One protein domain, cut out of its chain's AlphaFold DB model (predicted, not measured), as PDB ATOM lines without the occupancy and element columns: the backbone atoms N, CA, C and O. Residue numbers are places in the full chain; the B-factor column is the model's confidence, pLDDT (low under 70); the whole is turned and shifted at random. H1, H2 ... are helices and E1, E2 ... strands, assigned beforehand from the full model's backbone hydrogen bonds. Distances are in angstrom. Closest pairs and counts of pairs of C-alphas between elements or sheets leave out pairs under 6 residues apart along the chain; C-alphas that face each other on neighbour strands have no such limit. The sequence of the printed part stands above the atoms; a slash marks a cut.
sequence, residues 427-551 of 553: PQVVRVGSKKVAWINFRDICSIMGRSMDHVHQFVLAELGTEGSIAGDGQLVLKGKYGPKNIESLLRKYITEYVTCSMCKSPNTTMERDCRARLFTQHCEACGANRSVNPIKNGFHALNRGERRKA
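This is residues 427 to 551 of the 553 residues of the protein "YOR3162c protein" of Theileria orientalis (UniProt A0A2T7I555). What shape is this? Two small antiparallel sheets stand at opposite ends of an elongated body: H2 packs over E4 and E3 on one face of the four-stranded sheet E1 E2 E4 E3, and H3 runs lengthwise from that end to the three-stranded sheet E5 E6 E7. From E7 a link runs back along the length to H4, and residues 544 to 550 stick out free. How is it made up? The printed part has 125 residues, mixed in class, with four named helices and seven named strands in the order E1 E2 H1 H2 E3 E4 H3 E5 E6 E7 H4. It is compact, with a radius of gyration of the C-alphas of 16.0 A and spans of 51 by 30 by 25 A.

Where are the strands? E1 is residues 429 to 431, from C-alpha 429 at (165.426, 296.413, 338.264), E2 436 to 439, E4 476 to 479 and E3 468 to 470. E5 is 509 to 514, 15.5 A long, E6 519 to 524, 16.3 A, and E7 530 to 533. Where are the helices? H1 is 442 to 448, H2 453 to 464, 16.4 A long, H3 484 to 498, 20.6 A, and H4 545 to 550, ending at C-alpha 550 (179.498, 271.097, 331.726).

How is the larger sheet paired? In E1 E2 E4 E3, N 430 and O 438 are 2.8 A apart in the hairpin E1 and E2, N 439 and O 476 2.8 A between E2 and E4, and N 477 and O 469 2.9 A in the hairpin E3 and E4. E2, H1 H2 and E3 form a split strand-helix-strand unit, two same-way strands with helices between and E4 between them in the sheet, its crossover right-handed. What is near it? H2 is on one face, making two layers, a helix layer and a sheet, at a height over the sheet of 9.7 A. H2 touches H3 with C-alphas of Val 460 and Leu 490 closest, 7.3 A, at a steep tilt of 64 degrees, opposite ways; H1 and H2 only just touch, only at the corner, with 3 pairs of C-alphas within 8 A. And the other sheet? E5 E6 E7 is a meander, each strand the antiparallel neighbour of the one before, with N 512 and O 521 at 2.9 A and N 522 and O 531 at 2.8 A; H3 only grazes it with residues 497 to 498. In H1, H2, H3 and H4 every O i to N i+4 pair is within hydrogen-bond range.

How far does it reach? The C-alphas farthest apart, of Cys 527 and Arg 549, are 53.2 A apart, and the printed part has no cut. Which link is long, and where is confidence low? E7 to H4 is a long link of 11 residues, and residues 539 and 541 to 542 have pLDDT under 70.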
ATOM      1  N   PRO A 427     162.156 299.118 344.371       90.69
ATOM      2  CA  PRO A 427     163.349 298.517 343.786       90.69
ATOM      3  C   PRO A 427     163.393 298.743 342.270       90.69
ATOM      4  O   PRO A 427     162.464 298.397 341.539       90.69
ATOM      5  N   GLN A 428     164.504 299.302 341.787       90.62
ATOM      6  CA  GLN A 428     164.740 299.533 340.362       90.62
ATOM      7  C   GLN A 428     165.525 298.371 339.760       90.62
ATOM      8  O   GLN A 428     166.698 298.164 340.082       90.62
ATOM      9  N   VAL A 429     164.866 297.617 338.881       91.81
ATOM     10  CA  VAL A 429     165.426 296.413 338.264       91.81
ATOM     11  C   VAL A 429     165.427 296.575 336.752       91.81
ATOM     12  O   VAL A 429     164.400 296.861 336.137       91.81
ATOM     13  N   VAL A 430     166.597 296.409 336.147       91.00
ATOM     14  CA  VAL A 430     166.822 296.579 334.712       91.00
ATOM     15  C   VAL A 430     167.405 295.291 334.150       91.00
ATOM     16  O   VAL A 430     168.234 294.625 334.766       91.00
ATOM     17  N   ARG A 431     166.952 294.891 332.963       89.38
ATOM     18  CA  ARG A 431     167.460 293.686 332.299       89.38
ATOM     19  C   ARG A 431     168.781 294.008 331.612       89.38
ATOM     20  O   ARG A 431     168.802 294.775 330.655       89.38
ATOM     21  N   VAL A 432     169.865 293.381 332.062       87.88
ATOM     22  CA  VAL A 432     171.187 293.485 331.431       87.88
ATOM     23  C   VAL A 432     171.355 292.268 330.521       87.88
ATOM     24  O   VAL A 432     171.979 291.267 330.864       87.88
ATOM     25  N   GLY A 433     170.699 292.315 329.361       86.44
ATOM     26  CA  GLY A 433     170.660 291.217 328.391       86.44
ATOM     27  C   GLY A 433     169.516 290.216 328.609       86.44
ATOM     28  O   GLY A 433     168.490 290.521 329.216       86.44
ATOM     29  N   SER A 434     169.658 289.003 328.061       84.75
ATOM     30  CA  SER A 434     168.558 288.023 327.977       84.75
ATOM     31  C   SER A 434     168.392 287.127 329.210       84.75
ATOM     32  O   SER A 434     167.290 286.629 329.459       84.75
ATOM     33  N   LYS A 435     169.471 286.912 329.976       86.56
ATOM     34  CA  LYS A 435     169.536 285.985 331.124       86.56
ATOM     35  C   LYS A 435     170.103 286.617 332.399       86.56
ATOM     36  O   LYS A 435     170.419 285.886 333.334       86.56
ATOM     37  N   LYS A 436     170.304 287.934 332.429       90.62
ATOM     38  CA  LYS A 436     170.808 288.640 333.610       90.62
ATOM     39  C   LYS A 436     169.928 289.848 333.907       90.62
ATOM     40  O   LYS A 436     169.452 290.522 332.991       90.62
ATOM     41  N   VAL A 437     169.725 290.121 335.187       92.38
ATOM     42  CA  VAL A 437     169.003 291.294 335.683       92.38
ATOM     43  C   VAL A 437     169.918 292.033 336.641       92.38
ATOM     44  O   VAL A 437     170.508 291.408 337.516       92.38
ATOM     45  N   ALA A 438     170.045 293.342 336.461       91.75
ATOM     46  CA  ALA A 438     170.729 294.220 337.393       91.75
ATOM     47  C   ALA A 438     169.708 294.951 338.260       91.75
ATOM     48  O   ALA A 438     168.716 295.493 337.773       91.75
ATOM     49  N   TRP A 439     169.974 294.976 339.554       92.75
ATOM     50  CA  TRP A 439     169.274 295.786 340.527       92.75
ATOM     51  C   TRP A 439     170.146 297.000 340.841       92.75
ATOM     52  O   TRP A 439     171.188 296.880 341.484       92.75
ATOM     53  N   ILE A 440     169.710 298.161 340.348       91.75
ATOM     54  CA  ILE A 440     170.477 299.412 340.390       91.75
ATOM     55  C   ILE A 440     170.455 299.995 341.805       91.75
ATOM     56  O   ILE A 440     171.492 300.285 342.385       91.75
ATOM     57  N   ASN A 441     169.258 300.097 342.387       91.56
ATOM     58  CA  ASN A 441     169.022 300.748 343.676       91.56
ATOM     59  C   ASN A 441     169.286 299.832 344.893       91.56
ATOM     60  O   ASN A 441     168.548 299.876 345.873       91.56
ATOM     61  N   PHE A 442     170.247 298.909 344.801       91.62
ATOM     62  CA  PHE A 442     170.490 297.912 345.853       91.62
ATOM     63  C   PHE A 442     171.173 298.538 347.076       91.62
ATOM     64  O   PHE A 442     170.674 298.406 348.193       91.62
ATOM     65  N   ARG A 443     172.256 299.294 346.851       91.81
ATOM     66  CA  ARG A 443     173.013 299.983 347.905       91.81
ATOM     67  C   ARG A 443     172.139 300.914 348.744       91.81
ATOM     68  O   ARG A 443     172.151 300.804 349.967       91.81
ATOM     69  N   ASP A 444     171.345 301.771 348.106       91.00
ATOM     70  CA  ASP A 444     170.493 302.722 348.826       91.00
ATOM     71  C   ASP A 444     169.447 302.002 349.680       91.00
ATOM     72  O   ASP A 444     169.179 302.429 350.798       91.00
ATOM     73  N   ILE A 445     168.870 300.898 349.188       91.12
ATOM     74  CA  ILE A 445     167.896 300.105 349.949       91.12
ATOM     75  C   ILE A 445     168.569 299.465 351.172       91.12
ATOM     76  O   ILE A 445     168.007 299.521 352.264       91.12
ATOM     77  N   CYS A 446     169.785 298.930 351.032       91.00
ATOM     78  CA  CYS A 446     170.567 298.413 352.160       91.00
ATOM     79  C   CYS A 446     170.893 299.502 353.195       91.00
ATOM     80  O   CYS A 446     170.712 299.276 354.392       91.00
ATOM     81  N   SER A 447     171.309 300.693 352.747       89.88
ATOM     82  CA  SER A 447     171.591 301.837 353.624       89.88
ATOM     83  C   SER A 447     170.343 302.339 354.347       89.88
ATOM     84  O   SER A 447     170.391 302.595 355.543       89.88
ATOM     85  N   ILE A 448     169.210 302.407 353.646       88.56
ATOM     86  CA  ILE A 448     167.906 302.766 354.212       88.56
ATOM     87  C   ILE A 448     167.477 301.747 355.279       88.56
ATOM     88  O   ILE A 448     166.901 302.131 356.286       88.56
ATOM     89  N   MET A 449     167.757 300.454 355.114       88.81
ATOM     90  CA  MET A 449     167.415 299.442 356.126       88.81
ATOM     91  C   MET A 449     168.429 299.346 357.277       88.81
ATOM     92  O   MET A 449     168.203 298.566 358.198       88.81
ATOM     93  N   GLY A 450     169.560 300.060 357.219       86.94
ATOM     94  CA  GLY A 450     170.639 299.901 358.198       86.94
ATOM     95  C   GLY A 450     171.225 298.482 358.202       86.94
ATOM     96  O   GLY A 450     171.486 297.909 359.260       86.94
ATOM     97  N   ARG A 451     171.364 297.856 357.024       91.44
ATOM     98  CA  ARG A 451     171.861 296.474 356.882       91.44
ATOM     99  C   ARG A 451     173.069 296.396 355.960       91.44
ATOM    100  O   ARG A 451     173.181 297.148 354.994       91.44
ATOM    101  N   SER A 452     173.963 295.447 356.243       90.06
ATOM    102  CA  SER A 452     175.135 295.205 355.405       90.06
ATOM    103  C   SER A 452     174.729 294.630 354.046       90.06
ATOM    104  O   SER A 452     173.847 293.773 353.942       90.06
ATOM    105  N   MET A 453     175.389 295.109 352.988       91.12
ATOM    106  CA  MET A 453     175.125 294.674 351.612       91.12
ATOM    107  C   MET A 453     175.353 293.168 351.444       91.12
ATOM    108  O   MET A 453     174.563 292.507 350.775       91.12
ATOM    109  N   ASP A 454     176.366 292.620 352.117       90.88
ATOM    110  CA  ASP A 454     176.714 291.198 352.067       90.88
ATOM    111  C   ASP A 454     175.621 290.303 352.657       90.88
ATOM    112  O   ASP A 454     175.300 289.259 352.092       90.88
ATOM    113  N   HIS A 455     174.997 290.714 353.767       91.38
ATOM    114  CA  HIS A 455     173.936 289.922 354.388       91.38
ATOM    115  C   HIS A 455     172.675 289.896 353.515       91.38
ATOM    116  O   HIS A 455     172.077 288.841 353.303       91.38
ATOM    117  N   VAL A 456     172.277 291.052 352.967       91.81
ATOM    118  CA  VAL A 456     171.131 291.129 352.047       91.81
ATOM    119  C   VAL A 456     171.427 290.355 350.760       91.81
ATOM    120  O   VAL A 456     170.566 289.630 350.267       91.81
ATOM    121  N   HIS A 457     172.650 290.455 350.232       92.19
ATOM    122  CA  HIS A 457     173.100 289.696 349.065       92.19
ATOM    123  C   HIS A 457     172.982 288.190 349.296       92.19
ATOM    124  O   HIS A 457     172.333 287.510 348.501       92.19
ATOM    125  N   GLN A 458     173.516 287.684 350.409       91.44
ATOM    126  CA  GLN A 458     173.445 286.266 350.754       91.44
ATOM    127  C   GLN A 458     171.993 285.775 350.866       91.44
ATOM    128  O   GLN A 458     171.668 284.708 350.347       91.44
ATOM    129  N   PHE A 459     171.106 286.575 351.467       93.00
ATOM    130  CA  PHE A 459     169.682 286.251 351.571       93.00
ATOM    131  C   PHE A 459     169.000 286.185 350.199       93.00
ATOM    132  O   PHE A 459     168.276 285.236 349.907       93.00
ATOM    133  N   VAL A 460     169.269 287.160 349.322       91.88
ATOM    134  CA  VAL A 460     168.707 287.195 347.963       91.88
ATOM    135  C   VAL A 460     169.131 285.962 347.162       91.88
ATOM    136  O   VAL A 460     168.304 285.378 346.461       91.88
ATOM    137  N   LEU A 461     170.398 285.547 347.262       91.00
ATOM    138  CA  LEU A 461     170.889 284.358 346.560       91.00
ATOM    139  C   LEU A 461     170.273 283.065 347.107       91.00
ATOM    140  O   LEU A 461     169.914 282.190 346.316       91.00
ATOM    141  N   ALA A 462     170.123 282.961 348.431       91.25
ATOM    142  CA  ALA A 462     169.524 281.802 349.086       91.25
ATOM    143  C   ALA A 462     168.043 281.626 348.710       91.25
ATOM    144  O   ALA A 462     167.641 280.532 348.322       91.25
ATOM    145  N   GLU A 463     167.255 282.704 348.748       90.31
ATOM    146  CA  GLU A 463     165.819 282.675 348.431       90.31
ATOM    147  C   GLU A 463     165.540 282.466 346.939       90.31
ATOM    148  O   GLU A 463     164.606 281.754 346.570       90.31
ATOM    149  N   LEU A 464     166.325 283.097 346.058       87.94
ATOM    150  CA  LEU A 464     166.141 282.932 344.614       87.94
ATOM    151  C   LEU A 464     166.770 281.641 344.086       87.94
ATOM    152  O   LEU A 464     166.510 281.280 342.939       87.94
ATOM    153  N   GLY A 465     167.614 280.971 344.879       87.56
ATOM    154  CA  GLY A 465     168.374 279.803 344.441       87.56
ATOM    155  C   GLY A 465     169.199 280.116 343.196       87.56
ATOM    156  O   GLY A 465     169.182 279.352 342.234       87.56
ATOM    157  N   THR A 466     169.843 281.286 343.171       85.25
ATOM    158  CA  THR A 466     170.658 281.719 342.031       85.25
ATOM    159  C   THR A 466     171.975 282.313 342.460       85.25
ATOM    160  O   THR A 466     172.172 282.690 343.608       85.25
ATOM    161  N   GLU A 467     172.883 282.412 341.498       86.44
ATOM    162  CA  GLU A 467     174.157 283.083 341.673       86.44
ATOM    163  C   GLU A 467     174.070 284.529 341.182       86.44
ATOM    164  O   GLU A 467     173.530 284.825 340.106       86.44
ATOM    165  N   GLY A 468     174.668 285.428 341.955       88.50
ATOM    166  CA  GLY A 468     174.750 286.840 341.634       88.50
ATOM    167  C   GLY A 468     176.025 287.458 342.178       88.50
ATOM    168  O   GLY A 468     176.588 286.993 343.167       88.50
ATOM    169  N   SER A 469     176.477 288.511 341.511       90.75
ATOM    170  CA  SER A 469     177.686 289.250 341.864       90.75
ATOM    171  C   SER A 469     177.336 290.719 342.071       90.75
ATOM    172  O   SER A 469     176.473 291.264 341.376       90.75
ATOM    173  N   ILE A 470     177.990 291.337 343.050       90.94
ATOM    174  CA  ILE A 470     177.904 292.770 343.312       90.94
ATOM    175  C   ILE A 470     178.884 293.453 342.353       90.94
ATOM    176  O   ILE A 470     180.081 293.171 342.374       90.94
ATOM    177  N   ALA A 471     178.371 294.305 341.470       87.75
ATOM    178  CA  ALA A 471     179.198 295.148 340.615       87.75
ATOM    179  C   ALA A 471     179.856 296.262 341.451       87.75
ATOM    180  O   ALA A 471     179.319 296.650 342.487       87.75
ATOM    181  N   GLY A 472     180.985 296.807 340.982       79.00
ATOM    182  CA  GLY A 472     181.760 297.827 341.709       79.00
ATOM    183  C   GLY A 472     180.961 299.072 342.123       79.00
ATOM    184  O   GLY A 472     181.252 299.669 343.153       79.00
ATOM    185  N   ASP A 473     179.889 299.395 341.396       81.88
ATOM    186  CA  ASP A 473     179.005 300.529 341.695       81.88
ATOM    187  C   ASP A 473     177.965 300.230 342.798       81.88
ATOM    188  O   ASP A 473     177.095 301.052 343.081       81.88
ATOM    189  N   GLY A 474     178.005 299.044 343.417       83.31
ATOM    190  CA  GLY A 474     177.024 298.605 344.417       83.31
ATOM    191  C   GLY A 474     175.697 298.117 343.821       83.31
ATOM    192  O   GLY A 474     174.702 297.999 344.537       83.31
ATOM    193  N   GLN A 475     175.673 297.829 342.516       90.06
ATOM    194  CA  GLN A 475     174.526 297.236 341.825       90.06
ATOM    195  C   GLN A 475     174.603 295.708 341.881       90.06
ATOM    196  O   GLN A 475     175.660 295.120 341.644       90.06
ATOM    197  N   LEU A 476     173.479 295.041 342.139       91.88
ATOM    198  CA  LEU A 476     173.434 293.582 342.222       91.88
ATOM    199  C   LEU A 476     173.042 292.968 340.873       91.88
ATOM    200  O   LEU A 476     171.929 293.178 340.392       91.88
ATOM    201  N   VAL A 477     173.932 292.176 340.270       92.44
ATOM    202  CA  VAL A 477     173.664 291.451 339.020       92.44
ATOM    203  C   VAL A 477     173.307 289.999 339.325       92.44
ATOM    204  O   VAL A 477     174.144 289.223 339.782       92.44
ATOM    205  N   LEU A 478     172.072 289.616 339.012       92.38
ATOM    206  CA  LEU A 478     171.521 288.276 339.207       92.38
ATOM    207  C   LEU A 478     171.453 287.516 337.880       92.38
ATOM    208  O   LEU A 478     171.044 288.065 336.850       92.38
ATOM    209  N   LYS A 479     171.795 286.224 337.899       89.50
ATOM    210  CA  LYS A 479     171.513 285.313 336.783       89.50
ATOM    211  C   LYS A 479     170.036 284.913 336.835       89.50
ATOM    212  O   LYS A 479     169.595 284.293 337.791       89.50
ATOM    213  N   GLY A 480     169.267 285.247 335.805       87.94
ATOM    214  CA  GLY A 480     167.857 284.880 335.702       87.94
ATOM    215  C   GLY A 480     167.000 285.939 335.018       87.94
ATOM    216  O   GLY A 480     167.497 286.912 334.451       87.94
ATOM    217  N   LYS A 481     165.684 285.725 335.063       87.38
ATOM    218  CA  LYS A 481     164.662 286.694 334.656       87.38
ATOM    219  C   LYS A 481     163.795 287.014 335.867       87.38
ATOM    220  O   LYS A 481     162.868 286.275 336.178       87.38
ATOM    221  N   TYR A 482     164.084 288.139 336.505       91.25
ATOM    222  CA  TYR A 482     163.345 288.631 337.662       91.25
ATOM    223  C   TYR A 482     162.651 289.946 337.329       91.25
ATOM    224  O   TYR A 482     163.240 290.835 336.714       91.25
ATOM    225  N   GLY A 483     161.369 290.035 337.683       90.31
ATOM    226  CA  GLY A 483     160.609 291.280 337.636       90.31
ATOM    227  C   GLY A 483     160.689 292.038 338.967       90.31
ATOM    228  O   GLY A 483     161.032 291.433 339.986       90.31
ATOM    229  N   PRO A 484     160.312 293.330 338.991       90.69
ATOM    230  CA  PRO A 484     160.348 294.150 340.207       90.69
ATOM    231  C   PRO A 484     159.465 293.579 341.321       90.69
ATOM    232  O   PRO A 484     159.876 293.571 342.474       90.69
ATOM    233  N   LYS A 485     158.305 293.003 340.977       91.25
ATOM    234  CA  LYS A 485     157.375 292.384 341.940       91.25
ATOM    235  C   LYS A 485     157.993 291.220 342.721       91.25
ATOM    236  O   LYS A 485     157.722 291.059 343.906       91.25
ATOM    237  N   ASN A 486     158.835 290.412 342.071       90.62
ATOM    238  CA  ASN A 486     159.478 289.267 342.722       90.62
ATOM    239  C   ASN A 486     160.490 289.750 343.765       90.62
ATOM    240  O   ASN A 486     160.548 289.218 344.869       90.62
ATOM    241  N   ILE A 487     161.247 290.791 343.415       91.69
ATOM    242  CA  ILE A 487     162.245 291.403 344.295       91.69
ATOM    243  C   ILE A 487     161.562 292.170 345.435       91.69
ATOM    244  O   ILE A 487     162.018 292.102 346.570       91.69
ATOM    245  N   GLU A 488     160.425 292.816 345.176       91.69
ATOM    246  CA  GLU A 488     159.604 293.448 346.212       91.69
ATOM    247  C   GLU A 488     159.074 292.428 347.233       91.69
ATOM    248  O   GLU A 488     159.160 292.658 348.437       91.69
ATOM    249  N   SER A 489     158.567 291.279 346.773       93.12
ATOM    250  CA  SER A 489     158.118 290.195 347.660       93.12
ATOM    251  C   SER A 489     159.258 289.672 348.544       93.12
ATOM    252  O   SER A 489     159.089 289.495 349.750       93.12
ATOM    253  N   LEU A 490     160.450 289.505 347.968       92.12
ATOM    254  CA  LEU A 490     161.643 289.067 348.690       92.12
ATOM    255  C   LEU A 490     162.106 290.103 349.726       92.12
ATOM    256  O   LEU A 490     162.404 289.738 350.861       92.12
ATOM    257  N   LEU A 491     162.091 291.394 349.379       91.88
ATOM    258  CA  LEU A 491     162.368 292.477 350.327       91.88
ATOM    259  C   LEU A 491     161.383 292.477 351.497       91.88
ATOM    260  O   LEU A 491     161.799 292.637 352.639       91.88
ATOM    261  N   ARG A 492     160.087 292.258 351.249       91.50
ATOM    262  CA  ARG A 492     159.075 292.185 352.317       91.50
ATOM    263  C   ARG A 492     159.346 291.038 353.293       91.50
ATOM    264  O   ARG A 492     159.239 291.245 354.503       91.50
ATOM    265  N   LYS A 493     159.741 289.861 352.791       92.12
ATOM    266  CA  LYS A 493     160.173 288.740 353.643       92.12
ATOM    267  C   LYS A 493     161.404 289.113 354.470       92.12
ATOM    268  O   LYS A 493     161.388 288.945 355.683       92.12
ATOM    269  N   TYR A 494     162.420 289.695 353.826       92.69
ATOM    270  CA  TYR A 494     163.652 290.112 354.496       92.69
ATOM    271  C   TYR A 494     163.391 291.119 355.622       92.69
ATOM    272  O   TYR A 494     163.904 290.967 356.727       92.69
ATOM    273  N   ILE A 495     162.551 292.125 355.362       91.81
ATOM    274  CA  ILE A 495     162.195 293.149 356.347       91.81
ATOM    275  C   ILE A 495     161.530 292.512 357.566       91.81
ATOM    276  O   ILE A 495     161.905 292.827 358.691       91.81
ATOM    277  N   THR A 496     160.588 291.596 357.341       90.25
ATOM    278  CA  THR A 496     159.834 290.941 358.419       90.25
ATOM    279  C   THR A 496     160.731 290.077 359.311       90.25
ATOM    280  O   THR A 496     160.532 290.028 360.522       90.25
ATOM    281  N   GLU A 497     161.727 289.401 358.735       90.12
ATOM    282  CA  GLU A 497     162.567 288.453 359.477       90.12
ATOM    283  C   GLU A 497     163.823 289.090 360.106       90.12
ATOM    284  O   GLU A 497     164.229 288.678 361.197       90.12
ATOM    285  N   TYR A 498     164.422 290.097 359.452       90.25
ATOM    286  CA  TYR A 498     165.760 290.613 359.789       90.25
ATOM    287  C   TYR A 498     165.835 292.120 360.086       90.25
ATOM    288  O   TYR A 498     166.900 292.606 360.485       90.25
ATOM    289  N   VAL A 499     164.766 292.891 359.850       90.19
ATOM    290  CA  VAL A 499     164.760 294.360 360.042       90.19
ATOM    291  C   VAL A 499     163.747 294.781 361.100       90.19
ATOM    292  O   VAL A 499     164.063 295.582 361.976       90.19
ATOM    293  N   THR A 500     162.527 294.251 361.060       89.50
ATOM    294  CA  THR A 500     161.502 294.611 362.042       89.50
ATOM    295  C   THR A 500     161.750 293.918 363.371       89.50
ATOM    296  O   THR A 500     161.882 292.694 363.431       89.50
ATOM    297  N   CYS A 501     161.748 294.685 364.460       88.62
ATOM    298  CA  CYS A 501     161.798 294.111 365.798       88.62
ATOM    299  C   CYS A 501     160.531 293.284 366.093       88.62
ATOM    300  O   CYS A 501     159.415 293.727 365.826       88.62
ATOM    301  N   SER A 502     160.685 292.112 366.718       86.69
ATOM    302  CA  SER A 502     159.550 291.250 367.086       86.69
ATOM    303  C   SER A 502     158.627 291.866 368.146       86.69
ATOM    304  O   SER A 502     157.451 291.522 368.187       86.69
ATOM    305  N   MET A 503     159.148 292.749 369.006       85.06
ATOM    306  CA  MET A 503     158.399 293.301 370.142       85.06
ATOM    307  C   MET A 503     157.672 294.592 369.764       85.06
ATOM    308  O   MET A 503     156.458 294.695 369.896       85.06
ATOM    309  N   CYS A 504     158.412 295.576 369.250       83.00
ATOM    310  CA  CYS A 504     157.889 296.915 368.965       83.00
ATOM    311  C   CYS A 504     157.596 297.169 367.478       83.00
ATOM    312  O   CYS A 504     157.095 298.238 367.140       83.00
ATOM    313  N   LYS A 505     157.901 296.217 366.579       85.19
ATOM    314  CA  LYS A 505     157.758 296.348 365.112       85.19
ATOM    315  C   LYS A 505     158.473 297.565 364.510       85.19
ATOM    316  O   LYS A 505     158.214 297.921 363.361       85.19
ATOM    317  N   SER A 506     159.378 298.192 365.260       83.31
ATOM    318  CA  SER A 506     160.181 299.302 364.769       83.31
ATOM    319  C   SER A 506     161.225 298.794 363.760       83.31
ATOM    320  O   SER A 506     161.689 297.651 363.866       83.31
ATOM    321  N   PRO A 507     161.594 299.625 362.768       84.69
ATOM    322  CA  PRO A 507     162.685 299.337 361.842       84.69
ATOM    323  C   PRO A 507     164.064 299.730 362.403       84.69
ATOM    324  O   PRO A 507     165.072 299.378 361.798       84.69
ATOM    325  N   ASN A 508     164.112 300.443 363.537       86.81
ATOM    326  CA  ASN A 508     165.343 300.923 364.177       86.81
ATOM    327  C   ASN A 508     166.024 299.775 364.929       86.81
ATOM    328  O   ASN A 508     165.937 299.645 366.153       86.81
ATOM    329  N   THR A 509     166.643 298.885 364.165       89.56
ATOM    330  CA  THR A 509     167.401 297.754 364.679       89.56
ATOM    331  C   THR A 509     168.759 297.709 363.993       89.56
ATOM    332  O   THR A 509     168.869 297.992 362.801       89.56
ATOM    333  N   THR A 510     169.797 297.308 364.711       90.31
ATOM    334  CA  THR A 510     171.144 297.043 364.199       90.31
ATOM    335  C   THR A 510     171.399 295.539 364.202       90.31
ATOM    336  O   THR A 510     170.750 294.788 364.932       90.31
ATOM    337  N   MET A 511     172.284 295.063 363.326       89.12
ATOM    338  CA  MET A 511     172.622 293.643 363.228       89.12
ATOM    339  C   MET A 511     174.132 293.468 363.270       89.12
ATOM    340  O   MET A 511     174.846 294.013 362.430       89.12
ATOM    341  N   GLU A 512     174.588 292.644 364.202       88.38
ATOM    342  CA  GLU A 512     175.993 292.314 364.395       88.38
ATOM    343  C   GLU A 512     176.195 290.803 364.269       88.38
ATOM    344  O   GLU A 512     175.281 290.001 364.469       88.38
ATOM    345  N   ARG A 513     177.400 290.394 363.869       87.56
ATOM    346  CA  ARG A 513     177.783 288.981 363.850       87.56
ATOM    347  C   ARG A 513     178.555 288.693 365.125       87.56
ATOM    348  O   ARG A 513     179.680 289.162 365.267       87.56
ATOM    349  N   ASP A 514     177.996 287.862 365.992       86.06
ATOM    350  CA  ASP A 514     178.719 287.386 367.161       86.06
ATOM    351  C   ASP A 514     179.730 286.312 366.725       86.06
ATOM    352  O   ASP A 514     179.372 285.216 366.273       86.06
ATOM    353  N   CYS A 515     181.021 286.637 366.828       80.19
ATOM    354  CA  CYS A 515     182.114 285.741 366.457       80.19
ATOM    355  C   CYS A 515     182.127 284.447 367.285       80.19
ATOM    356  O   CYS A 515     182.577 283.416 366.780       80.19
ATOM    357  N   ARG A 516     181.627 284.473 368.529       84.62
ATOM    358  CA  ARG A 516     181.647 283.316 369.432       84.62
ATOM    359  C   ARG A 516     180.532 282.331 369.106       84.62
ATOM    360  O   ARG A 516     180.783 281.133 369.010       84.62
ATOM    361  N   ALA A 517     179.319 282.839 368.905       80.69
ATOM    362  CA  ALA A 517     178.157 282.016 368.585       80.69
ATOM    363  C   ALA A 517     178.062 281.657 367.090       80.69
ATOM    364  O   ALA A 517     177.329 280.739 366.732       80.69
ATOM    365  N   ARG A 518     178.786 282.367 366.205       83.25
ATOM    366  CA  ARG A 518     178.627 282.309 364.733       83.25
ATOM    367  C   ARG A 518     177.184 282.567 364.277       83.25
ATOM    368  O   ARG A 518     176.782 282.143 363.193       83.25
ATOM    369  N   LEU A 519     176.417 283.266 365.103       87.69
ATOM    370  CA  LEU A 519     175.050 283.676 364.840       87.69
ATOM    371  C   LEU A 519     175.024 285.190 364.663       87.69
ATOM    372  O   LEU A 519     175.873 285.913 365.185       87.69
ATOM    373  N   PHE A 520     174.046 285.662 363.906       89.75
ATOM    374  CA  PHE A 520     173.763 287.084 363.835       89.75
ATOM    375  C   PHE A 520     172.835 287.450 364.995       89.75
ATOM    376  O   PHE A 520     171.868 286.740 365.283       89.75
ATOM    377  N   THR A 521     173.132 288.553 365.665       91.62
ATOM    378  CA  THR A 521     172.322 289.128 366.736       91.62
ATOM    379  C   THR A 521     171.748 290.447 366.236       91.62
ATOM    380  O   THR A 521     172.452 291.270 365.653       91.62
ATOM    381  N   GLN A 522     170.439 290.627 366.401       91.19
ATOM    382  CA  GLN A 522     169.759 291.888 366.135       91.19
ATOM    383  C   GLN A 522     169.522 292.620 367.454       91.19
ATOM    384  O   GLN A 522     168.942 292.063 368.390       91.19
ATOM    385  N   HIS A 523     169.937 293.878 367.506       92.12
ATOM    386  CA  HIS A 523     169.718 294.767 368.633       92.12
ATOM    387  C   HIS A 523     168.716 295.849 368.230       92.12
ATOM    388  O   HIS A 523     168.849 296.472 367.182       92.12
ATOM    389  N   CYS A 524     167.666 296.042 369.020       90.44
ATOM    390  CA  CYS A 524     166.674 297.082 368.776       90.44
ATOM    391  C   CYS A 524     167.001 298.326 369.590       90.44
ATOM    392  O   CYS A 524     166.981 298.269 370.815       90.44
ATOM    393  N   GLU A 525     167.205 299.459 368.925       85.69
ATOM    394  CA  GLU A 525     167.502 300.728 369.601       85.69
ATOM    395  C   GLU A 525     166.246 301.335 370.244       85.69
ATOM    396  O   GLU A 525     166.331 302.003 371.266       85.69
ATOM    397  N   ALA A 526     165.058 301.046 369.700       82.69
ATOM    398  CA  ALA A 526     163.799 301.603 370.205       82.69
ATOM    399  C   ALA A 526     163.267 300.911 371.475       82.69
ATOM    400  O   ALA A 526     162.514 301.508 372.236       82.69
ATOM    401  N   CYS A 527     163.582 299.628 371.688       83.81
ATOM    402  CA  CYS A 527     163.098 298.885 372.863       83.81
ATOM    403  C   CYS A 527     164.197 298.148 373.636       83.81
ATOM    404  O   CYS A 527     163.884 297.413 374.567       83.81
ATOM    405  N   GLY A 528     165.461 298.264 373.221       84.88
ATOM    406  CA  GLY A 528     166.603 297.582 373.838       84.88
ATOM    407  C   GLY A 528     166.606 296.056 373.688       84.88
ATOM    408  O   GLY A 528     167.480 295.388 374.236       84.88
ATOM    409  N   ALA A 529     165.642 295.473 372.967       88.94
ATOM    410  CA  ALA A 529     165.543 294.023 372.831       88.94
ATOM    411  C   ALA A 529     166.705 293.480 371.993       88.94
ATOM    412  O   ALA A 529     166.968 293.966 370.890       88.94
ATOM    413  N   ASN A 530     167.351 292.432 372.497       90.06
ATOM    414  CA  ASN A 530     168.341 291.658 371.763       90.06
ATOM    415  C   ASN A 530     167.734 290.308 371.368       90.06
ATOM    416  O   ASN A 530     167.115 289.633 372.192       90.06
ATOM    417  N   ARG A 531     167.889 289.918 370.106       89.31
ATOM    418  CA  ARG A 531     167.419 288.631 369.586       89.31
ATOM    419  C   ARG A 531     168.480 288.026 368.677       89.31
ATOM    420  O   ARG A 531     169.020 288.707 367.815       89.31
ATOM    421  N   SER A 532     168.725 286.728 368.792       91.75
ATOM    422  CA  SER A 532     169.455 285.990 367.759       91.75
ATOM    423  C   SER A 532     168.561 285.795 366.528       91.75
ATOM    424  O   SER A 532     167.391 285.422 366.642       91.75
ATOM    425  N   VAL A 533     169.085 286.088 365.338       88.69
ATOM    426  CA  VAL A 533     168.379 285.842 364.072       88.69
ATOM    427  C   VAL A 533     168.806 284.508 363.468       88.69
ATOM    428  O   VAL A 533     169.891 283.988 363.744       88.69
ATOM    429  N   ASN A 534     167.941 283.953 362.621       87.75
ATOM    430  CA  ASN A 534     168.227 282.703 361.935       87.75
ATOM    431  C   ASN A 534     169.411 282.885 360.973       87.75
ATOM    432  O   ASN A 534     169.446 283.862 360.224       87.75
ATOM    433  N   PRO A 535     170.379 281.955 360.945       88.19
ATOM    434  CA  PRO A 535     171.419 281.992 359.933       88.19
ATOM    435  C   PRO A 535     170.809 281.698 358.558       88.19
ATOM    436  O   PRO A 535     169.993 280.783 358.414       88.19
ATOM    437  N   ILE A 536     171.245 282.437 357.536       89.12
ATOM    438  CA  ILE A 536     170.819 282.217 356.151       89.12
ATOM    439  C   ILE A 536     171.336 280.848 355.698       89.12
ATOM    440  O   ILE A 536     172.533 280.655 355.472       89.12
ATOM    441  N   LYS A 537     170.429 279.876 355.584       83.62
ATOM    442  CA  LYS A 537     170.740 278.545 355.061       83.62
ATOM    443  C   LYS A 537     170.577 278.570 353.549       83.62
ATOM    444  O   LYS A 537     169.475 278.760 353.044       83.62
ATOM    445  N   ASN A 538     171.665 278.334 352.823       80.06
ATOM    446  CA  ASN A 538     171.577 278.109 351.386       80.06
ATOM    447  C   ASN A 538     170.915 276.743 351.161       80.06
ATOM    448  O   ASN A 538     171.473 275.711 351.536       80.06
ATOM    449  N   GLY A 539     169.710 276.742 350.589       69.56
ATOM    450  CA  GLY A 539     169.038 275.515 350.173       69.56
ATOM    451  C   GLY A 539     169.812 274.778 349.074       69.56
ATOM    452  O   GLY A 539     170.762 275.300 348.486       69.56
ATOM    453  N   PHE A 540     169.394 273.547 348.773       73.38
ATOM    454  CA  PHE A 540     169.977 272.764 347.685       73.38
ATOM    455  C   PHE A 540     169.816 273.495 346.342       73.38
ATOM    456  O   PHE A 540     168.707 273.650 345.828       73.38
ATOM    457  N   HIS A 541     170.933 273.930 345.758       67.62
ATOM    458  CA  HIS A 541     170.945 274.601 344.464       67.62
ATOM    459  C   HIS A 541     170.948 273.558 343.340       67.62
ATOM    460  O   HIS A 541     171.975 272.954 343.016       67.62
ATOM    461  N   ALA A 542     169.789 273.339 342.716       64.69
ATOM    462  CA  ALA A 542     169.673 272.414 341.598       64.69
ATOM    463  C   ALA A 542     170.463 272.938 340.385       64.69
ATOM    464  O   ALA A 542     170.043 273.874 339.708       64.69
ATOM    465  N   LEU A 543     171.605 272.310 340.087       73.12
ATOM    466  CA  LEU A 543     172.409 272.637 338.906       73.12
ATOM    467  C   LEU A 543     171.555 272.539 337.645       73.12
ATOM    468  O   LEU A 543     170.903 271.518 337.404       73.12
ATOM    469  N   ASN A 544     171.594 273.565 336.802       72.62
ATOM    470  CA  ASN A 544     170.842 273.580 335.557       72.62
ATOM    471  C   ASN A 544     171.322 272.469 334.615       72.62
ATOM    472  O   ASN A 544     172.476 272.043 334.651       72.62
ATOM    473  N   ARG A 545     170.467 272.023 333.682       71.69
ATOM    474  CA  ARG A 545     170.833 270.986 332.689       71.69
ATOM    475  C   ARG A 545     172.114 271.331 331.910       71.69
ATOM    476  O   ARG A 545     172.840 270.423 331.518       71.69
ATOM    477  N   GLY A 546     172.393 272.621 331.701       71.62
ATOM    478  CA  GLY A 546     173.631 273.109 331.084       71.62
ATOM    479  C   GLY A 546     174.865 272.953 331.978       71.62
ATOM    480  O   GLY A 546     175.890 272.474 331.505       71.62
ATOM    481  N   GLU A 547     174.754 273.268 333.267       75.19
ATOM    482  CA  GLU A 547     175.827 273.090 334.259       75.19
ATOM    483  C   GLU A 547     176.105 271.608 334.510       75.19
ATOM    484  O   GLU A 547     177.256 271.194 334.501       75.19
ATOM    485  N   ARG A 548     175.058 270.772 334.585       76.75
ATOM    486  CA  ARG A 548     175.202 269.308 334.679       76.75
ATOM    487  C   ARG A 548     175.893 268.693 333.463       76.75
ATOM    488  O   ARG A 548     176.558 267.675 333.600       76.75
ATOM    489  N   ARG A 549     175.712 269.266 332.267       78.12
ATOM    490  CA  ARG A 549     176.457 268.845 331.068       78.12
ATOM    491  C   ARG A 549     177.910 269.298 331.138       78.12
ATOM    492  O   ARG A 549     178.781 268.516 330.802       78.12
ATOM    493  N   LYS A 550     178.155 270.523 331.604       76.44
ATOM    494  CA  LYS A 550     179.498 271.097 331.726       76.44
ATOM    495  C   LYS A 550     180.339 270.458 332.836       76.44
ATOM    496  O   LYS A 550     181.545 270.496 332.733       76.44
ATOM    497  N   ALA A 551     179.707 269.893 333.865       75.25
ATOM    498  CA  ALA A 551     180.366 269.145 334.939       75.25
ATOM    499  C   ALA A 551     180.597 267.657 334.604       75.25
ATOM    500  O   ALA A 551     181.262 266.955 335.356       75.25
TER     501      ALA A 551